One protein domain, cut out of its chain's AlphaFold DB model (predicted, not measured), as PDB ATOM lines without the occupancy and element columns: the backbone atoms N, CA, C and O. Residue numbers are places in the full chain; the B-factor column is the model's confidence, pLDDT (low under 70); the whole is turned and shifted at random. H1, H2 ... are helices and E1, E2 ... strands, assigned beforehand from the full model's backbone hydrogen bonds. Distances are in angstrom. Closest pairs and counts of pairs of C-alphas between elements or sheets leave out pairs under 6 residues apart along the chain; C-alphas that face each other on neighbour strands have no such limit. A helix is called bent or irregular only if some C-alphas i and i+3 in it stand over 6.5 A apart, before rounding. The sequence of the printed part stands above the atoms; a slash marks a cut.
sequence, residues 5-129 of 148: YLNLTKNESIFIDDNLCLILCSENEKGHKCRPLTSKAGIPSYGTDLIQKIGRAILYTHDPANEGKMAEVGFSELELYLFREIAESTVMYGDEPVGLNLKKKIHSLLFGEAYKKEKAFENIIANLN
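AT A GLANCE: This is residues 5 to 129 of the 148 residues of an uncharacterized protein of Chloroflexi bacterium (UniProt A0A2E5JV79). Two helical hairpins, H1 with H2 and H3 with H4a, pack together through H1, with the small two-stranded ribbon E1 E2 between H2 and H4a. The last helix, H4, bends sharply between its arms H4a and H4b, and residues 117 to 129, of which 117 to 128 belong to H4, stick out as a long tail; a loop, residues 28 to 33, also stands free. The printed part has 125 residues with four named helices and two named strands, in the order E1 H1 H2 E2 H3 H4; the sheet E1 - E2 is antiparallel and the class is mostly helix. The whole is loose, with a radius of gyration of the C-alphas of 17.7 A, and spans 60 by 42 by 26 A.

IN THESE COORDINATES: Find C-alpha 5 at (94.174, -5.421, 67.756), where strand E1, residues 5 to 8, begins. Helix H1, residues 10 to 27, runs 28.6 A; it is irregular, but only just, with C-alphas 24 and 27 6.6 A apart. Helix H2, residues 45 to 62, starts at C-alpha 45 at (78.190, -15.747, 60.830) and runs 26.5 A. Then come strand E2, residues 71 to 75, 12.4 A long, and helix H3, residues 77 to 86, 14.7 A long. H4, residues 98 to 128, was assigned as one helix by its hydrogen bonds, but it is bent: C-alphas 110 and 113 are 7.9 A apart. Its arms are H4a, residues 98 to 110, 18.1 A, and H4b, residues 113 to 128, 22.8 A, ending at C-alpha 128 at (129.619, -8.358, 60.226).

HOW THE PARTS SIT: Start at H1, the hub, which touches H2, H3 and H4a. H1 and H2 form a helical hairpin, a shallow tilt of 23 degrees, opposite ways; their closest C-alphas, of Lys 10 and Thr 61, are 5.2 A apart. With residues 16 to 20 alone H1 touches H3, about perpendicular at 87 degrees, closest at the C-alphas of Asn 19 and Ile 86, 6.4 A. With residues 11 to 15 alone it touches residues 98 to 102 of H4a, about perpendicular at 80 degrees, closest at the C-alphas of Glu 12 and Val 98, 5.6 A. H3 and H4a form a helical hairpin, a shallow tilt of 25 degrees, opposite ways, with the C-alphas of Arg 84 and Lys 103 closest at 6.2 A. E1 and E2 are antiparallel neighbours; look for N 6 and O 73 at 2.9 A and N 8 and O 71 at 2.8 A, within hydrogen-bond range. The closest C-alphas of H2 and E2, of Ala 57 and Ala 71, are 5.3 A apart, and those of E1 and H4a, of Leu 6 and Lys 105, 7.2 A. H4b touches no helix and is only just about perpendicular to H4a, at 71 degrees. Every O i to N i+4 pair is within hydrogen-bond range in H3, H4a and H4b; H1 has 9 of 14 and H2 13 of 14.

THE WHOLE: The C-alphas of Asn 28 and Asn 129 are the two farthest apart, 59.7 A. Without the stretches that stand free, the body spans 43 by 35 by 24 A. The printed part has no cut; the links H1 to H2, 17 residues, and H3 to H4, 11 residues, are long. The mean pLDDT of the printed part is 82.8, and residues 21 to 47 are under 70.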
ATOM      1  N   TYR A   5      94.899  -6.628  67.376       96.38
ATOM      2  CA  TYR A   5      94.174  -5.421  67.756       96.38
ATOM      3  C   TYR A   5      94.548  -4.263  66.837       96.38
ATOM      4  O   TYR A   5      95.729  -3.990  66.617       96.38
ATOM      5  N   LEU A   6      93.530  -3.619  66.275       96.31
ATOM      6  CA  LEU A   6      93.646  -2.493  65.364       96.31
ATOM      7  C   LEU A   6      93.017  -1.262  66.018       96.31
ATOM      8  O   LEU A   6      91.863  -1.306  66.435       96.31
ATOM      9  N   ASN A   7      93.782  -0.171  66.080       97.38
ATOM     10  CA  ASN A   7      93.311   1.118  66.581       97.38
ATOM     11  C   ASN A   7      92.719   1.930  65.433       97.38
ATOM     12  O   ASN A   7      93.447   2.307  64.507       97.38
ATOM     13  N   LEU A   8      91.418   2.192  65.506       96.88
ATOM     14  CA  LEU A   8      90.641   2.861  64.471       96.88
ATOM     15  C   LEU A   8      90.292   4.291  64.878       96.88
ATOM     16  O   LEU A   8      89.811   4.538  65.986       96.88
ATOM     17  N   THR A   9      90.506   5.235  63.966       96.44
ATOM     18  CA  THR A   9      89.943   6.583  64.081       96.44
ATOM     19  C   THR A   9      88.443   6.558  63.796       96.44
ATOM     20  O   THR A   9      87.890   5.577  63.286       96.44
ATOM     21  N   LYS A  10      87.773   7.671  64.104       95.50
ATOM     22  CA  LYS A  10      86.385   7.904  63.698       95.50
ATOM     23  C   LYS A  10      86.203   7.699  62.189       95.50
ATOM     24  O   LYS A  10      85.331   6.942  61.773       95.50
ATOM     25  N   ASN A  11      87.044   8.349  61.387       96.19
ATOM     26  CA  ASN A  11      86.937   8.327  59.931       96.19
ATOM     27  C   ASN A  11      87.257   6.945  59.356       96.19
ATOM     28  O   ASN A  11      86.549   6.472  58.474       96.19
ATOM     29  N   GLU A  12      88.266   6.263  59.900       96.31
ATOM     30  CA  GLU A  12      88.580   4.882  59.530       96.31
ATOM     31  C   GLU A  12      87.439   3.912  59.859       96.31
ATOM     32  O   GLU A  12      87.145   3.031  59.056       96.31
ATOM     33  N   SER A  13      86.774   4.077  61.008       94.88
ATOM     34  CA  SER A  13      85.639   3.226  61.396       94.88
ATOM     35  C   SER A  13      84.449   3.402  60.451       94.88
ATOM     36  O   SER A  13      83.885   2.407  60.006       94.88
ATOM     37  N   ILE A  14      84.105   4.651  60.112       93.56
ATOM     38  CA  ILE A  14      83.031   4.963  59.153       93.56
ATOM     39  C   ILE A  14      83.377   4.397  57.773       93.56
ATOM     40  O   ILE A  14      82.575   3.687  57.182       93.56
ATOM     41  N   PHE A  15      84.597   4.646  57.290       93.50
ATOM     42  CA  PHE A  15      85.039   4.149  55.990       93.50
ATOM     43  C   PHE A  15      84.927   2.624  55.879       93.50
ATOM     44  O   PHE A  15      84.497   2.105  54.849       93.50
ATOM     45  N   ILE A  16      85.316   1.893  56.928       92.44
ATOM     46  CA  ILE A  16      85.187   0.434  56.945       92.44
ATOM     47  C   ILE A  16      83.710   0.026  56.882       92.44
ATOM     48  O   ILE A  16      83.382  -0.857  56.096       92.44
ATOM     49  N   ASP A  17      82.831   0.651  57.665       90.62
ATOM     50  CA  ASP A  17      81.393   0.344  57.678       90.62
ATOM     51  C   ASP A  17      80.736   0.572  56.307       90.62
ATOM     52  O   ASP A  17      80.092  -0.334  55.769       90.62
ATOM     53  N   ASP A  18      81.016   1.724  55.688       87.69
ATOM     54  CA  ASP A  18      80.508   2.101  54.364       87.69
ATOM     55  C   ASP A  18      80.895   1.062  53.292       87.69
ATOM     56  O   ASP A  18      80.088   0.679  52.441       87.69
ATOM     57  N   ASN A  19      82.134   0.560  53.348       84.75
ATOM     58  CA  ASN A  19      82.678  -0.356  52.342       84.75
ATOM     59  C   ASN A  19      82.431  -1.841  52.661       84.75
ATOM     60  O   ASN A  19      82.471  -2.681  51.759       84.75
ATOM     61  N   LEU A  20      82.126  -2.194  53.914       77.06
ATOM     62  CA  LEU A  20      81.720  -3.551  54.295       77.06
ATOM     63  C   LEU A  20      80.373  -3.946  53.685       77.06
ATOM     64  O   LEU A  20      80.183  -5.110  53.315       77.06
ATOM     65  N   CYS A  21      79.461  -2.983  53.530       58.38
ATOM     66  CA  CYS A  21      78.150  -3.201  52.921       58.38
ATOM     67  C   CYS A  21      78.267  -3.751  51.481       58.38
ATOM     68  O   CYS A  21      77.534  -4.661  51.090       58.38
ATOM     69  N   LEU A  22      79.273  -3.295  50.724       52.47
ATOM     70  CA  LEU A  22      79.494  -3.684  49.325       52.47
ATOM     71  C   LEU A  22      79.944  -5.143  49.154       52.47
ATOM     72  O   LEU A  22      79.670  -5.761  48.125       52.47
ATOM     73  N   ILE A  23      80.601  -5.725  50.161       55.44
ATOM     74  CA  ILE A  23      81.059  -7.121  50.113       55.44
ATOM     75  C   ILE A  23      79.907  -8.090  50.399       55.44
ATOM     76  O   ILE A  23      79.811  -9.141  49.764       55.44
ATOM     77  N   LEU A  24      79.025  -7.743  51.340       52.62
ATOM     78  CA  LEU A  24      77.941  -8.621  51.791       52.62
ATOM     79  C   LEU A  24      76.746  -8.634  50.823       52.62
ATOM     80  O   LEU A  24      76.061  -9.648  50.708       52.62
ATOM     81  N   CYS A  25      76.519  -7.552  50.070       43.19
ATOM     82  CA  CYS A  25      75.441  -7.478  49.076       43.19
ATOM     83  C   CYS A  25      75.718  -8.264  47.775       43.19
ATOM     84  O   CYS A  25      74.793  -8.516  47.003       43.19
ATOM     85  N   SER A  26      76.957  -8.712  47.536       46.28
ATOM     86  CA  SER A  26      77.342  -9.457  46.325       46.28
ATOM     87  C   SER A  26      76.738 -10.869  46.225       46.28
ATOM     88  O   SER A  26      76.892 -11.516  45.188       46.28
ATOM     89  N   GLU A  27      76.070 -11.381  47.261       46.25
ATOM     90  CA  GLU A  27      75.471 -12.724  47.214       46.25
ATOM     91  C   GLU A  27      74.194 -12.797  46.349       46.25
ATOM     92  O   GLU A  27      73.839 -13.887  45.900       46.25
ATOM     93  N   ASN A  28      73.537 -11.664  46.042       44.56
ATOM     94  CA  ASN A  28      72.187 -11.668  45.452       44.56
ATOM     95  C   ASN A  28      72.042 -11.085  44.035       44.56
ATOM     96  O   ASN A  28      70.979 -11.257  43.438       44.56
ATOM     97  N   GLU A  29      73.067 -10.464  43.443       43.41
ATOM     98  CA  GLU A  29      72.922  -9.834  42.121       43.41
ATOM     99  C   GLU A  29      73.925 -10.362  41.087       43.41
ATOM    100  O   GLU A  29      75.140 -10.226  41.205       43.41
ATOM    101  N   LYS A  30      73.380 -10.961  40.020       45.22
ATOM    102  CA  LYS A  30      74.068 -11.608  38.886       45.22
ATOM    103  C   LYS A  30      74.885 -10.647  37.986       45.22
ATOM    104  O   LYS A  30      75.026 -10.921  36.797       45.22
ATOM    105  N   GLY A  31      75.389  -9.522  38.498       43.72
ATOM    106  CA  GLY A  31      75.891  -8.412  37.673       43.72
ATOM    107  C   GLY A  31      77.355  -8.012  37.858       43.72
ATOM    108  O   GLY A  31      77.987  -7.597  36.887       43.72
ATOM    109  N   HIS A  32      77.935  -8.160  39.052       41.59
ATOM    110  CA  HIS A  32      79.281  -7.647  39.332       41.59
ATOM    111  C   HIS A  32      80.227  -8.765  39.776       41.59
ATOM    112  O   HIS A  32      79.932  -9.537  40.683       41.59
ATOM    113  N   LYS A  33      81.378  -8.873  39.098       38.56
ATOM    114  CA  LYS A  33      82.420  -9.891  39.320       38.56
ATOM    115  C   LYS A  33      83.239  -9.620  40.594       38.56
ATOM    116  O   LYS A  33      84.465  -9.635  40.544       38.56
ATOM    117  N   CYS A  34      82.592  -9.394  41.730       44.19
ATOM    118  CA  CYS A  34      83.263  -9.514  43.019       44.19
ATOM    119  C   CYS A  34      83.185 -10.987  43.419       44.19
ATOM    120  O   CYS A  34      82.106 -11.565  43.513       44.19
ATOM    121  N   ARG A  35      84.338 -11.651  43.541       44.22
ATOM    122  CA  ARG A  35      84.391 -13.075  43.889       44.22
ATOM    123  C   ARG A  35      83.855 -13.227  45.322       44.22
ATOM    124  O   ARG A  35      84.497 -12.694  46.225       44.22
ATOM    125  N   PRO A  36      82.735 -13.936  45.557       44.94
ATOM    126  CA  PRO A  36      82.269 -14.175  46.914       44.94
ATOM    127  C   PRO A  36      83.340 -14.969  47.665       44.94
ATOM    128  O   PRO A  36      83.841 -15.983  47.172       44.94
ATOM    129  N   LEU A  37      83.716 -14.487  48.850       47.50
ATOM    130  CA  LEU A  37      84.658 -15.165  49.747       47.50
ATOM    131  C   LEU A  37      83.995 -16.325  50.517       47.50
ATOM    132  O   LEU A  37      84.593 -16.871  51.443       47.50
ATOM    133  N   THR A  38      82.771 -16.723  50.150       46.09
ATOM    134  CA  THR A  38      81.956 -17.703  50.878       46.09
ATOM    135  C   THR A  38      81.645 -18.959  50.087       46.09
ATOM    136  O   THR A  38      81.224 -18.944  48.929       46.09
ATOM    137  N   SER A  39      81.825 -20.086  50.772       38.00
ATOM    138  CA  SER A  39      81.244 -21.373  50.416       38.00
ATOM    139  C   SER A  39      79.719 -21.278  50.513       38.00
ATOM    140  O   SER A  39      79.194 -20.754  51.489       38.00
ATOM    141  N   LYS A  40      79.025 -21.788  49.491       43.28
ATOM    142  CA  LYS A  40      77.560 -21.842  49.380       43.28
ATOM    143  C   LYS A  40      76.866 -22.240  50.698       43.28
ATOM    144  O   LYS A  40      77.215 -23.263  51.279       43.28
ATOM    145  N   ALA A  41      75.788 -21.507  50.993       42.19
ATOM    146  CA  ALA A  41      74.742 -21.724  52.002       42.19
ATOM    147  C   ALA A  41      74.994 -21.124  53.402       42.19
ATOM    148  O   ALA A  41      75.765 -21.647  54.201       42.19
ATOM    149  N   GLY A  42      74.220 -20.076  53.709       39.06
ATOM    150  CA  GLY A  42      74.110 -19.438  55.022       39.06
ATOM    151  C   GLY A  42      74.784 -18.072  55.045       39.06
ATOM    152  O   GLY A  42      75.969 -17.981  54.739       39.06
ATOM    153  N   ILE A  43      74.034 -17.026  55.425       45.34
ATOM    154  CA  ILE A  43      74.604 -15.705  55.727       45.34
ATOM    155  C   ILE A  43      75.801 -15.954  56.643       45.34
ATOM    156  O   ILE A  43      75.638 -16.587  57.695       45.34
ATOM    157  N   PRO A  44      77.005 -15.537  56.250       49.59
ATOM    158  CA  PRO A  44      78.172 -15.925  56.993       49.59
ATOM    159  C   PRO A  44      78.111 -15.316  58.390       49.59
ATOM    160  O   PRO A  44      78.067 -14.099  58.545       49.59
ATOM    161  N   SER A  45      78.150 -16.165  59.418       51.06
ATOM    162  CA  SER A  45      78.190 -15.747  60.830       51.06
ATOM    163  C   SER A  45      79.341 -14.764  61.126       51.06
ATOM    164  O   SER A  45      79.265 -13.956  62.044       51.06
ATOM    165  N   TYR A  46      80.392 -14.764  60.295       55.03
ATOM    166  CA  TYR A  46      81.491 -13.803  60.392       55.03
ATOM    167  C   TYR A  46      81.079 -12.362  60.026       55.03
ATOM    168  O   TYR A  46      81.701 -11.418  60.498       55.03
ATOM    169  N   GLY A  47      80.044 -12.170  59.199       66.00
ATOM    170  CA  GLY A  47      79.597 -10.845  58.764       66.00
ATOM    171  C   GLY A  47      78.887 -10.075  59.876       66.00
ATOM    172  O   GLY A  47      79.114  -8.882  60.044       66.00
ATOM    173  N   THR A  48      78.076 -10.756  60.690       72.75
ATOM    174  CA  THR A  48      77.322 -10.112  61.777       72.75
ATOM    175  C   THR A  48      78.208  -9.726  62.958       72.75
ATOM    176  O   THR A  48      77.975  -8.684  63.568       72.75
ATOM    177  N   ASP A  49      79.225 -10.528  63.285       84.56
ATOM    178  CA  ASP A  49      80.234 -10.187  64.297       84.56
ATOM    179  C   ASP A  49      81.079  -8.986  63.848       84.56
ATOM    180  O   ASP A  49      81.279  -8.039  64.608       84.56
ATOM    181  N   LEU A  50      81.496  -8.967  62.578       87.19
ATOM    182  CA  LEU A  50      82.267  -7.868  62.003       87.19
ATOM    183  C   LEU A  50      81.493  -6.543  62.010       87.19
ATOM    184  O   LEU A  50      82.019  -5.535  62.483       87.19
ATOM    185  N   ILE A  51      80.229  -6.559  61.574       88.38
ATOM    186  CA  ILE A  51      79.341  -5.386  61.631       88.38
ATOM    187  C   ILE A  51      79.191  -4.898  63.077       88.38
ATOM    188  O   ILE A  51      79.291  -3.705  63.342       88.38
ATOM    189  N   GLN A  52      79.005  -5.801  64.044       90.25
ATOM    190  CA  GLN A  52      78.879  -5.412  65.452       90.25
ATOM    191  C   GLN A  52      80.166  -4.800  66.018       90.25
ATOM    192  O   GLN A  52      80.095  -3.815  66.757       90.25
ATOM    193  N   LYS A  53      81.338  -5.358  65.687       93.94
ATOM    194  CA  LYS A  53      82.642  -4.804  66.087       93.94
ATOM    195  C   LYS A  53      82.816  -3.378  65.572       93.94
ATOM    196  O   LYS A  53      83.184  -2.496  66.345       93.94
ATOM    197  N   ILE A  54      82.518  -3.153  64.293       94.50
ATOM    198  CA  ILE A  54      82.648  -1.836  63.661       94.50
ATOM    199  C   ILE A  54      81.594  -0.860  64.182       94.50
ATOM    200  O   ILE A  54      81.948   0.247  64.579       94.50
ATOM    201  N   GLY A  55      80.338  -1.285  64.326       93.81
ATOM    202  CA  GLY A  55      79.289  -0.465  64.933       93.81
ATOM    203  C   GLY A  55      79.657   0.002  66.346       93.81
ATOM    204  O   GLY A  55      79.482   1.172  66.684       93.81
ATOM    205  N   ARG A  56      80.262  -0.870  67.167       95.38
ATOM    206  CA  ARG A  56      80.794  -0.485  68.488       95.38
ATOM    207  C   ARG A  56      81.954   0.506  68.388       95.38
ATOM    208  O   ARG A  56      82.006   1.432  69.191       95.38
ATOM    209  N   ALA A  57      82.857   0.337  67.424       96.50
ATOM    210  CA  ALA A  57      83.966   1.265  67.193       96.50
ATOM    211  C   ALA A  57      83.474   2.663  66.786       96.50
ATOM    212  O   ALA A  57      83.968   3.673  67.292       96.50
ATOM    213  N   ILE A  58      82.447   2.731  65.934       95.56
ATOM    214  CA  ILE A  58      81.799   3.986  65.542       95.56
ATOM    215  C   ILE A  58      81.189   4.666  66.766       95.56
ATOM    216  O   ILE A  58      81.482   5.836  67.008       95.56
ATOM    217  N   LEU A  59      80.398   3.945  67.565       96.56
ATOM    218  CA  LEU A  59      79.797   4.507  68.780       96.56
ATOM    219  C   LEU A  59      80.865   5.007  69.757       96.56
ATOM    220  O   LEU A  59      80.766   6.126  70.247       96.56
ATOM    221  N   TYR A  60      81.917   4.217  69.988       97.06
ATOM    222  CA  TYR A  60      83.012   4.590  70.881       97.06
ATOM    223  C   TYR A  60      83.717   5.878  70.432       97.06
ATOM    224  O   TYR A  60      83.928   6.778  71.241       97.06
ATOM    225  N   THR A  61      84.047   5.986  69.143       95.62
ATOM    226  CA  THR A  61      84.770   7.145  68.584       95.62
ATOM    227  C   THR A  61      83.911   8.407  68.458       95.62
ATOM    228  O   THR A  61      84.461   9.502  68.339       95.62
ATOM    229  N   HIS A  62      82.581   8.278  68.476       93.12
ATOM    230  CA  HIS A  62      81.641   9.406  68.450       93.12
ATOM    231  C   HIS A  62      81.163   9.845  69.829       93.12
ATOM    232  O   HIS A  62      80.603  10.934  69.943       93.12
ATOM    233  N   ASP A  63      81.356   9.019  70.853       94.69
ATOM    234  CA  ASP A  63      80.996   9.361  72.221       94.69
ATOM    235  C   ASP A  63      81.868  10.535  72.713       94.69
ATOM    236  O   ASP A  63      83.096  10.396  72.807       94.69
ATOM    237  N   PRO A  64      81.264  11.693  73.051       92.62
ATOM    238  CA  PRO A  64      81.999  12.847  73.558       92.62
ATOM    239  C   PRO A  64      82.825  12.539  74.813       92.62
ATOM    240  O   PRO A  64      83.862  13.167  75.020       92.62
ATOM    241  N   ALA A  65      82.413  11.558  75.626       94.75
ATOM    242  CA  ALA A  65      83.136  11.153  76.831       94.75
ATOM    243  C   ALA A  65      84.493  10.491  76.532       94.75
ATOM    244  O   ALA A  65      85.350  10.413  77.414       94.75
ATOM    245  N   ASN A  66      84.715  10.029  75.296       91.44
ATOM    246  CA  ASN A  66      85.964   9.394  74.883       91.44
ATOM    247  C   ASN A  66      86.972  10.373  74.266       91.44
ATOM    248  O   ASN A  66      88.045   9.932  73.864       91.44
ATOM    249  N   GLU A  67      86.674  11.678  74.207       88.69
ATOM    250  CA  GLU A  67      87.622  12.746  73.826       88.69
ATOM    251  C   GLU A  67      88.359  12.501  72.489       88.69
ATOM    252  O   GLU A  67      89.518  12.871  72.314       88.69
ATOM    253  N   GLY A  68      87.708  11.835  71.528       86.19
ATOM    254  CA  GLY A  68      88.321  11.514  70.233       86.19
ATOM    255  C   GLY A  68      89.384  10.407  70.280       86.19
ATOM    256  O   GLY A  68      90.169  10.272  69.339       86.19
ATOM    257  N   LYS A  69      89.422   9.597  71.346       93.69
ATOM    258  CA  LYS A  69      90.261   8.392  71.416       93.69
ATOM    259  C   LYS A  69      89.927   7.422  70.285       93.69
ATOM    260  O   LYS A  69      88.775   7.264  69.882       93.69
ATOM    261  N   MET A  70      90.959   6.735  69.802       96.25
ATOM    262  CA  MET A  70      90.802   5.659  68.827       96.25
ATOM    263  C   MET A  70      90.148   4.439  69.483       96.25
ATOM    264  O   MET A  70      90.453   4.116  70.631       96.25
ATOM    265  N   ALA A  71      89.288   3.743  68.743       96.94
ATOM    266  CA  ALA A  71      88.722   2.475  69.184       96.94
ATOM    267  C   ALA A  71      89.730   1.343  68.953       96.94
ATOM    268  O   ALA A  71      90.162   1.125  67.821       96.94
ATOM    269  N   GLU A  72      90.077   0.603  70.003       97.19
ATOM    270  CA  GLU A  72      90.863  -0.628  69.883       97.19
ATOM    271  C   GLU A  72      89.924  -1.812  69.625       97.19
ATOM    272  O   GLU A  72      89.058  -2.126  70.444       97.19
ATOM    273  N   VAL A  73      90.083  -2.479  68.481       96.62
ATOM    274  CA  VAL A  73      89.191  -3.569  68.062       96.62
ATOM    275  C   VAL A  73      89.994  -4.800  67.660       96.62
ATOM    276  O   VAL A  73      90.967  -4.715  66.912       96.62
ATOM    277  N   GLY A  74      89.588  -5.964  68.169       95.94
ATOM    278  CA  GLY A  74      90.227  -7.243  67.871       95.94
ATOM    279  C   GLY A  74      89.680  -7.890  66.600       95.94
ATOM    280  O   GLY A  74      88.495  -8.218  66.532       95.94
ATOM    281  N   PHE A  75      90.568  -8.164  65.645       93.25
ATOM    282  CA  PHE A  75      90.250  -8.832  64.384       93.25
ATOM    283  C   PHE A  75      91.079 -10.101  64.185       93.25
ATOM    284  O   PHE A  75      92.243 -10.202  64.580       93.25
ATOM    285  N   SER A  76      90.467 -11.086  63.546       91.81
ATOM    286  CA  SER A  76      91.126 -12.246  62.969       91.81
ATOM    287  C   SER A  76      91.950 -11.851  61.743       91.81
ATOM    288  O   SER A  76      91.759 -10.802  61.130       91.81
ATOM    289  N   GLU A  77      92.871 -12.724  61.350       91.38
ATOM    290  CA  GLU A  77      93.701 -12.492  60.169       91.38
ATOM    291  C   GLU A  77      92.872 -12.404  58.875       91.38
ATOM    292  O   GLU A  77      93.168 -11.581  58.011       91.38
ATOM    293  N   LEU A  78      91.792 -13.187  58.769       87.31
ATOM    294  CA  LEU A  78      90.885 -13.150  57.621       87.31
ATOM    295  C   LEU A  78      90.162 -11.799  57.505       87.31
ATOM    296  O   LEU A  78      90.099 -11.239  56.415       87.31
ATOM    297  N   GLU A  79      89.669 -11.255  58.621       89.31
ATOM    298  CA  GLU A  79      89.052  -9.921  58.658       89.31
ATOM    299  C   GLU A  79      90.065  -8.832  58.257       89.31
ATOM    300  O   GLU A  79      89.731  -7.923  57.504       89.31
ATOM    301  N   LEU A  80      91.331  -8.952  58.671       92.81
ATOM    302  CA  LEU A  80      92.383  -8.020  58.251       92.81
ATOM    303  C   LEU A  80      92.693  -8.107  56.748       92.81
ATOM    304  O   LEU A  80      92.921  -7.075  56.114       92.81
ATOM    305  N   TYR A  81      92.691  -9.307  56.159       90.31
ATOM    306  CA  TYR A  81      92.804  -9.452  54.706       90.31
ATOM    307  C   TYR A  81      91.600  -8.856  53.981       90.31
ATOM    308  O   TYR A  81      91.786  -8.226  52.946       90.31
ATOM    309  N   LEU A  82      90.396  -8.987  54.537       87.88
ATOM    310  CA  LEU A  82      89.208  -8.345  53.984       87.88
ATOM    311  C   LEU A  82      89.348  -6.820  53.984       87.88
ATOM    312  O   LEU A  82      89.144  -6.173  52.959       87.88
ATOM    313  N   PHE A  83      89.777  -6.247  55.110       91.19
ATOM    314  CA  PHE A  83      90.018  -4.811  55.218       91.19
ATOM    315  C   PHE A  83      91.099  -4.313  54.259       91.19
ATOM    316  O   PHE A  83      91.007  -3.196  53.758       91.19
ATOM    317  N   ARG A  84      92.109  -5.138  53.949       90.19
ATOM    318  CA  ARG A  84      93.127  -4.801  52.943       90.19
ATOM    319  C   ARG A  84      92.512  -4.555  51.563       90.19
ATOM    320  O   ARG A  84      92.986  -3.653  50.867       90.19
ATOM    321  N   GLU A  85      91.519  -5.358  51.181       87.19
ATOM    322  CA  GLU A  85      90.865  -5.267  49.870       87.19
ATOM    323  C   GLU A  85      90.020  -4.001  49.743       87.19
ATOM    324  O   GLU A  85      90.062  -3.359  48.700       87.19
ATOM    325  N   ILE A  86      89.331  -3.592  50.812       87.38
ATOM    326  CA  ILE A  86      88.506  -2.372  50.792       87.38
ATOM    327  C   ILE A  86      89.287  -1.090  51.074       87.38
ATOM    328  O   ILE A  86      88.814  -0.010  50.748       87.38
ATOM    329  N   ALA A  87      90.470  -1.166  51.691       91.00
ATOM    330  CA  ALA A  87      91.267   0.014  52.020       91.00
ATOM    331  C   ALA A  87      91.918   0.621  50.768       91.00
ATOM    332  O   ALA A  87      93.104   0.410  50.514       91.00
ATOM    333  N   GLU A  88      91.162   1.373  49.974       89.31
ATOM    334  CA  GLU A  88      91.656   2.100  48.801       89.31
ATOM    335  C   GLU A  88      92.583   3.253  49.207       89.31
ATOM    336  O   GLU A  88      92.171   4.211  49.854       89.31
ATOM    337  N   SER A  89      93.860   3.202  48.814       91.75
ATOM    338  CA  SER A  89      94.896   4.121  49.323       91.75
ATOM    339  C   SER A  89      94.688   5.599  48.981       91.75
ATOM    340  O   SER A  89      95.340   6.448  49.582       91.75
ATOM    341  N   THR A  90      93.840   5.898  48.001       93.69
ATOM    342  CA  THR A  90      93.532   7.254  47.531       93.69
ATOM    343  C   THR A  90      92.379   7.906  48.289       93.69
ATOM    344  O   THR A  90      92.110   9.083  48.063       93.69
ATOM    345  N   VAL A  91      91.682   7.171  49.162       93.25
ATOM    346  CA  VAL A  91      90.519   7.698  49.884       93.25
ATOM    347  C   VAL A  91      90.947   8.638  51.008       93.25
ATOM    348  O   VAL A  91      91.771   8.288  51.859       93.25
ATOM    349  N   MET A  92      90.317   9.813  51.009       94.69
ATOM    350  CA  MET A  92      90.504  10.902  51.963       94.69
ATOM    351  C   MET A  92      89.170  11.232  52.637       94.69
ATOM    352  O   MET A  92      88.189  11.450  51.929       94.69
ATOM    353  N   TYR A  93      89.135  11.337  53.969       92.69
ATOM    354  CA  TYR A  93      88.017  11.947  54.708       92.69
ATOM    355  C   TYR A  93      88.501  13.268  55.313       92.69
ATOM    356  O   TYR A  93      89.288  13.281  56.261       92.69
ATOM    357  N   GLY A  94      88.067  14.388  54.729       90.56
ATOM    358  CA  GLY A  94      88.703  15.685  54.976       90.56
ATOM    359  C   GLY A  94      90.179  15.634  54.572       90.56
ATOM    360  O   GLY A  94      90.501  15.195  53.470       90.56
ATOM    361  N   ASP A  95      91.069  16.007  55.491       92.50
ATOM    362  CA  ASP A  95      92.523  15.969  55.282       92.50
ATOM    363  C   ASP A  95      93.174  14.638  55.719       92.50
ATOM    364  O   ASP A  95      94.394  14.479  55.642       92.50
ATOM    365  N   GLU A  96      92.389  13.660  56.188       94.44
ATOM    366  CA  GLU A  96      92.907  12.369  56.649       94.44
ATOM    367  C   GLU A  96      92.990  11.349  55.497       94.44
ATOM    368  O   GLU A  96      91.951  10.990  54.933       94.44
ATOM    369  N   PRO A  97      94.182  10.801  55.177       96.75
ATOM    370  CA  PRO A  97      94.351   9.750  54.171       96.75
ATOM    371  C   PRO A  97      93.961   8.376  54.730       96.75
ATOM    372  O   PRO A  97      94.807   7.498  54.937       96.75
ATOM    373  N   VAL A  98      92.666   8.206  54.998       96.31
ATOM    374  CA  VAL A  98      92.065   7.045  55.674       96.31
ATOM    375  C   VAL A  98      92.524   5.722  55.069       96.31
ATOM    376  O   VAL A  98      93.016   4.849  55.785       96.31
ATOM    377  N   GLY A  99      92.436   5.572  53.748       94.88
ATOM    378  CA  GLY A  99      92.774   4.301  53.110       94.88
ATOM    379  C   GLY A  99      94.262   3.951  53.204       94.88
ATOM    380  O   GLY A  99      94.623   2.800  53.462       94.88
ATOM    381  N   LEU A 100      95.149   4.943  53.074       97.19
ATOM    382  CA  LEU A 100      96.589   4.745  53.255       97.19
ATOM    383  C   LEU A 100      96.932   4.395  54.710       97.19
ATOM    384  O   LEU A 100      97.761   3.512  54.951       97.19
ATOM    385  N   ASN A 101      96.300   5.069  55.674       97.62
ATOM    386  CA  ASN A 101      96.484   4.802  57.099       97.62
ATOM    387  C   ASN A 101      96.052   3.375  57.450       97.62
ATOM    388  O   ASN A 101      96.836   2.632  58.052       97.62
ATOM    389  N   LEU A 102      94.877   2.948  56.980       97.25
ATOM    390  CA  LEU A 102      94.393   1.581  57.148       97.25
ATOM    391  C   LEU A 102      95.353   0.561  56.545       97.25
ATOM    392  O   LEU A 102      95.762  -0.363  57.251       97.25
ATOM    393  N   LYS A 103      95.806   0.745  55.294       96.38
ATOM    394  CA  LYS A 103      96.792  -0.166  54.687       96.38
ATOM    395  C   LYS A 103      98.053  -0.286  55.547       96.38
ATOM    396  O   LYS A 103      98.493  -1.403  55.819       96.38
ATOM    397  N   LYS A 104      98.618   0.831  56.019       97.25
ATOM    398  CA  LYS A 104      99.816   0.821  56.880       97.25
ATOM    399  C   LYS A 104      99.580   0.046  58.174       97.25
ATOM    400  O   LYS A 104     100.411  -0.790  58.534       97.25
ATOM    401  N   LYS A 105      98.460   0.288  58.861       97.50
ATOM    402  CA  LYS A 105      98.117  -0.402  60.112       97.50
ATOM    403  C   LYS A 105      97.904  -1.903  59.884       97.50
ATOM    404  O   LYS A 105      98.509  -2.716  60.580       97.50
ATOM    405  N   ILE A 106      97.132  -2.272  58.862       96.88
ATOM    406  CA  ILE A 106      96.830  -3.665  58.503       96.88
ATOM    407  C   ILE A 106      98.108  -4.424  58.132       96.88
ATOM    408  O   ILE A 106      98.383  -5.476  58.708       96.88
ATOM    409  N   HIS A 107      98.939  -3.886  57.233       96.75
ATOM    410  CA  HIS A 107     100.200  -4.532  56.858       96.75
ATOM    411  C   HIS A 107     101.171  -4.635  58.038       96.75
ATOM    412  O   HIS A 107     101.853  -5.650  58.175       96.75
ATOM    413  N   SER A 108     101.202  -3.637  58.926       96.75
ATOM    414  CA  SER A 108     102.009  -3.698  60.150       96.75
ATOM    415  C   SER A 108     101.552  -4.824  61.079       96.75
ATOM    416  O   SER A 108     102.392  -5.529  61.634       96.75
ATOM    417  N   LEU A 109     100.241  -5.042  61.222       96.44
ATOM    418  CA  LEU A 109      99.705  -6.152  62.012       96.44
ATOM    419  C   LEU A 109      99.950  -7.510  61.348       96.44
ATOM    420  O   LEU A 109     100.300  -8.467  62.039       96.44
ATOM    421  N   LEU A 110      99.765  -7.618  60.031       95.25
ATOM    422  CA  LEU A 110      99.927  -8.872  59.292       95.25
ATOM    423  C   LEU A 110     101.396  -9.299  59.196       95.25
ATOM    424  O   LEU A 110     101.719 -10.433  59.537       95.25
ATOM    425  N   PHE A 111     102.279  -8.380  58.801       95.56
ATOM    426  CA  PHE A 111     103.646  -8.689  58.368       95.56
ATOM    427  C   PHE A 111     104.736  -7.957  59.156       95.56
ATOM    428  O   PHE A 111     105.916  -8.254  58.985       95.56
ATOM    429  N   GLY A 112     104.381  -7.007  60.024       94.88
ATOM    430  CA  GLY A 112     105.356  -6.117  60.658       94.88
ATOM    431  C   GLY A 112     106.376  -6.836  61.539       94.88
ATOM    432  O   GLY A 112     107.527  -6.413  61.593       94.88
ATOM    433  N   GLU A 113     105.999  -7.928  62.206       93.62
ATOM    434  CA  GLU A 113     106.952  -8.726  62.988       93.62
ATOM    435  C   GLU A 113     107.980  -9.422  62.087       93.62
ATOM    436  O   GLU A 113     109.179  -9.325  62.345       93.62
ATOM    437  N   ALA A 114     107.520 -10.076  61.017       93.62
ATOM    438  CA  ALA A 114     108.393 -10.738  60.051       93.62
ATOM    439  C   ALA A 114     109.340  -9.726  59.390       93.62
ATOM    440  O   ALA A 114     110.553  -9.914  59.422       93.62
ATOM    441  N   TYR A 115     108.797  -8.598  58.927       94.69
ATOM    442  CA  TYR A 115     109.569  -7.521  58.308       94.69
ATOM    443  C   TYR A 115     110.633  -6.934  59.251       94.69
ATOM    444  O   TYR A 115     111.770  -6.693  58.853       94.69
ATOM    445  N   LYS A 116     110.305  -6.731  60.537       95.44
ATOM    446  CA  LYS A 116     111.275  -6.243  61.532       95.44
ATOM    447  C   LYS A 116     112.392  -7.251  61.796       95.44
ATOM    448  O   LYS A 116     113.535  -6.832  61.954       95.44
ATOM    449  N   LYS A 117     112.074  -8.549  61.861       94.25
ATOM    450  CA  LYS A 117     113.073  -9.613  62.053       94.25
ATOM    451  C   LYS A 117     114.030  -9.698  60.869       94.25
ATOM    452  O   LYS A 117     115.235  -9.734  61.085       94.25
ATOM    453  N   GLU A 118     113.496  -9.674  59.652       94.19
ATOM    454  CA  GLU A 118     114.285  -9.678  58.417       94.19
ATOM    455  C   GLU A 118     115.224  -8.471  58.360       94.19
ATOM    456  O   GLU A 118     116.437  -8.636  58.277       94.19
ATOM    457  N   LYS A 119     114.698  -7.262  58.579       94.06
ATOM    458  CA  LYS A 119     115.511  -6.040  58.612       94.06
ATOM    459  C   LYS A 119     116.592  -6.066  59.699       94.06
ATOM    460  O   LYS A 119     117.703  -5.584  59.491       94.06
ATOM    461  N   ALA A 120     116.282  -6.596  60.884       93.38
ATOM    462  CA  ALA A 120     117.268  -6.737  61.954       93.38
ATOM    463  C   ALA A 120     118.388  -7.711  61.561       93.38
ATOM    464  O   ALA A 120     119.557  -7.430  61.816       93.38
ATOM    465  N   PHE A 121     118.039  -8.821  60.913       92.94
ATOM    466  CA  PHE A 121     118.994  -9.804  60.417       92.94
ATOM    467  C   PHE A 121     119.899  -9.231  59.316       92.94
ATOM    468  O   PHE A 121     121.119  -9.350  59.412       92.94
ATOM    469  N   GLU A 122     119.329  -8.530  58.333       92.25
ATOM    470  CA  GLU A 122     120.084  -7.838  57.278       92.25
ATOM    471  C   GLU A 122     121.081  -6.823  57.853       92.25
ATOM    472  O   GLU A 122     122.247  -6.801  57.458       92.25
ATOM    473  N   ASN A 123     120.659  -6.032  58.846       91.50
ATOM    474  CA  ASN A 123     121.536  -5.074  59.522       91.50
ATOM    475  C   ASN A 123     122.707  -5.763  60.240       91.50
ATOM    476  O   ASN A 123     123.819  -5.238  60.254       91.50
ATOM    477  N   ILE A 124     122.478  -6.927  60.855       92.12
ATOM    478  CA  ILE A 124     123.544  -7.696  61.511       92.12
ATOM    479  C   ILE A 124     124.550  -8.191  60.467       92.12
ATOM    480  O   ILE A 124     125.750  -8.008  60.659       92.12
ATOM    481  N   ILE A 125     124.082  -8.758  59.350       91.06
ATOM    482  CA  ILE A 125     124.959  -9.227  58.265       91.06
ATOM    483  C   ILE A 125     125.805  -8.080  57.708       91.06
ATOM    484  O   ILE A 125     127.017  -8.235  57.566       91.06
ATOM    485  N   ALA A 126     125.190  -6.926  57.438       89.12
ATOM    486  CA  ALA A 126     125.892  -5.763  56.901       89.12
ATOM    487  C   ALA A 126     127.005  -5.256  57.839       89.12
ATOM    488  O   ALA A 126     128.058  -4.834  57.371       89.12
ATOM    489  N   ASN A 127     126.797  -5.339  59.157       84.81
ATOM    490  CA  ASN A 127     127.803  -4.951  60.149       84.81
ATOM    491  C   ASN A 127     128.918  -5.994  60.329       84.81
ATOM    492  O   ASN A 127     130.040  -5.628  60.673       84.81
ATOM    493  N   LEU A 128     128.625  -7.282  60.125       84.19
ATOM    494  CA  LEU A 128     129.619  -8.358  60.226       84.19
ATOM    495  C   LEU A 128     130.513  -8.458  58.989       84.19
ATOM    496  O   LEU A 128     131.654  -8.899  59.099       84.19
ATOM    497  N   ASN A 129     130.001  -8.057  57.828       74.12
ATOM    498  CA  ASN A 129     130.734  -8.078  56.573       74.12
ATOM    499  C   ASN A 129     130.664  -6.684  55.928       74.12
ATOM    500  O   ASN A 129     129.959  -6.508  54.927       74.12
TER     501      ASN A 129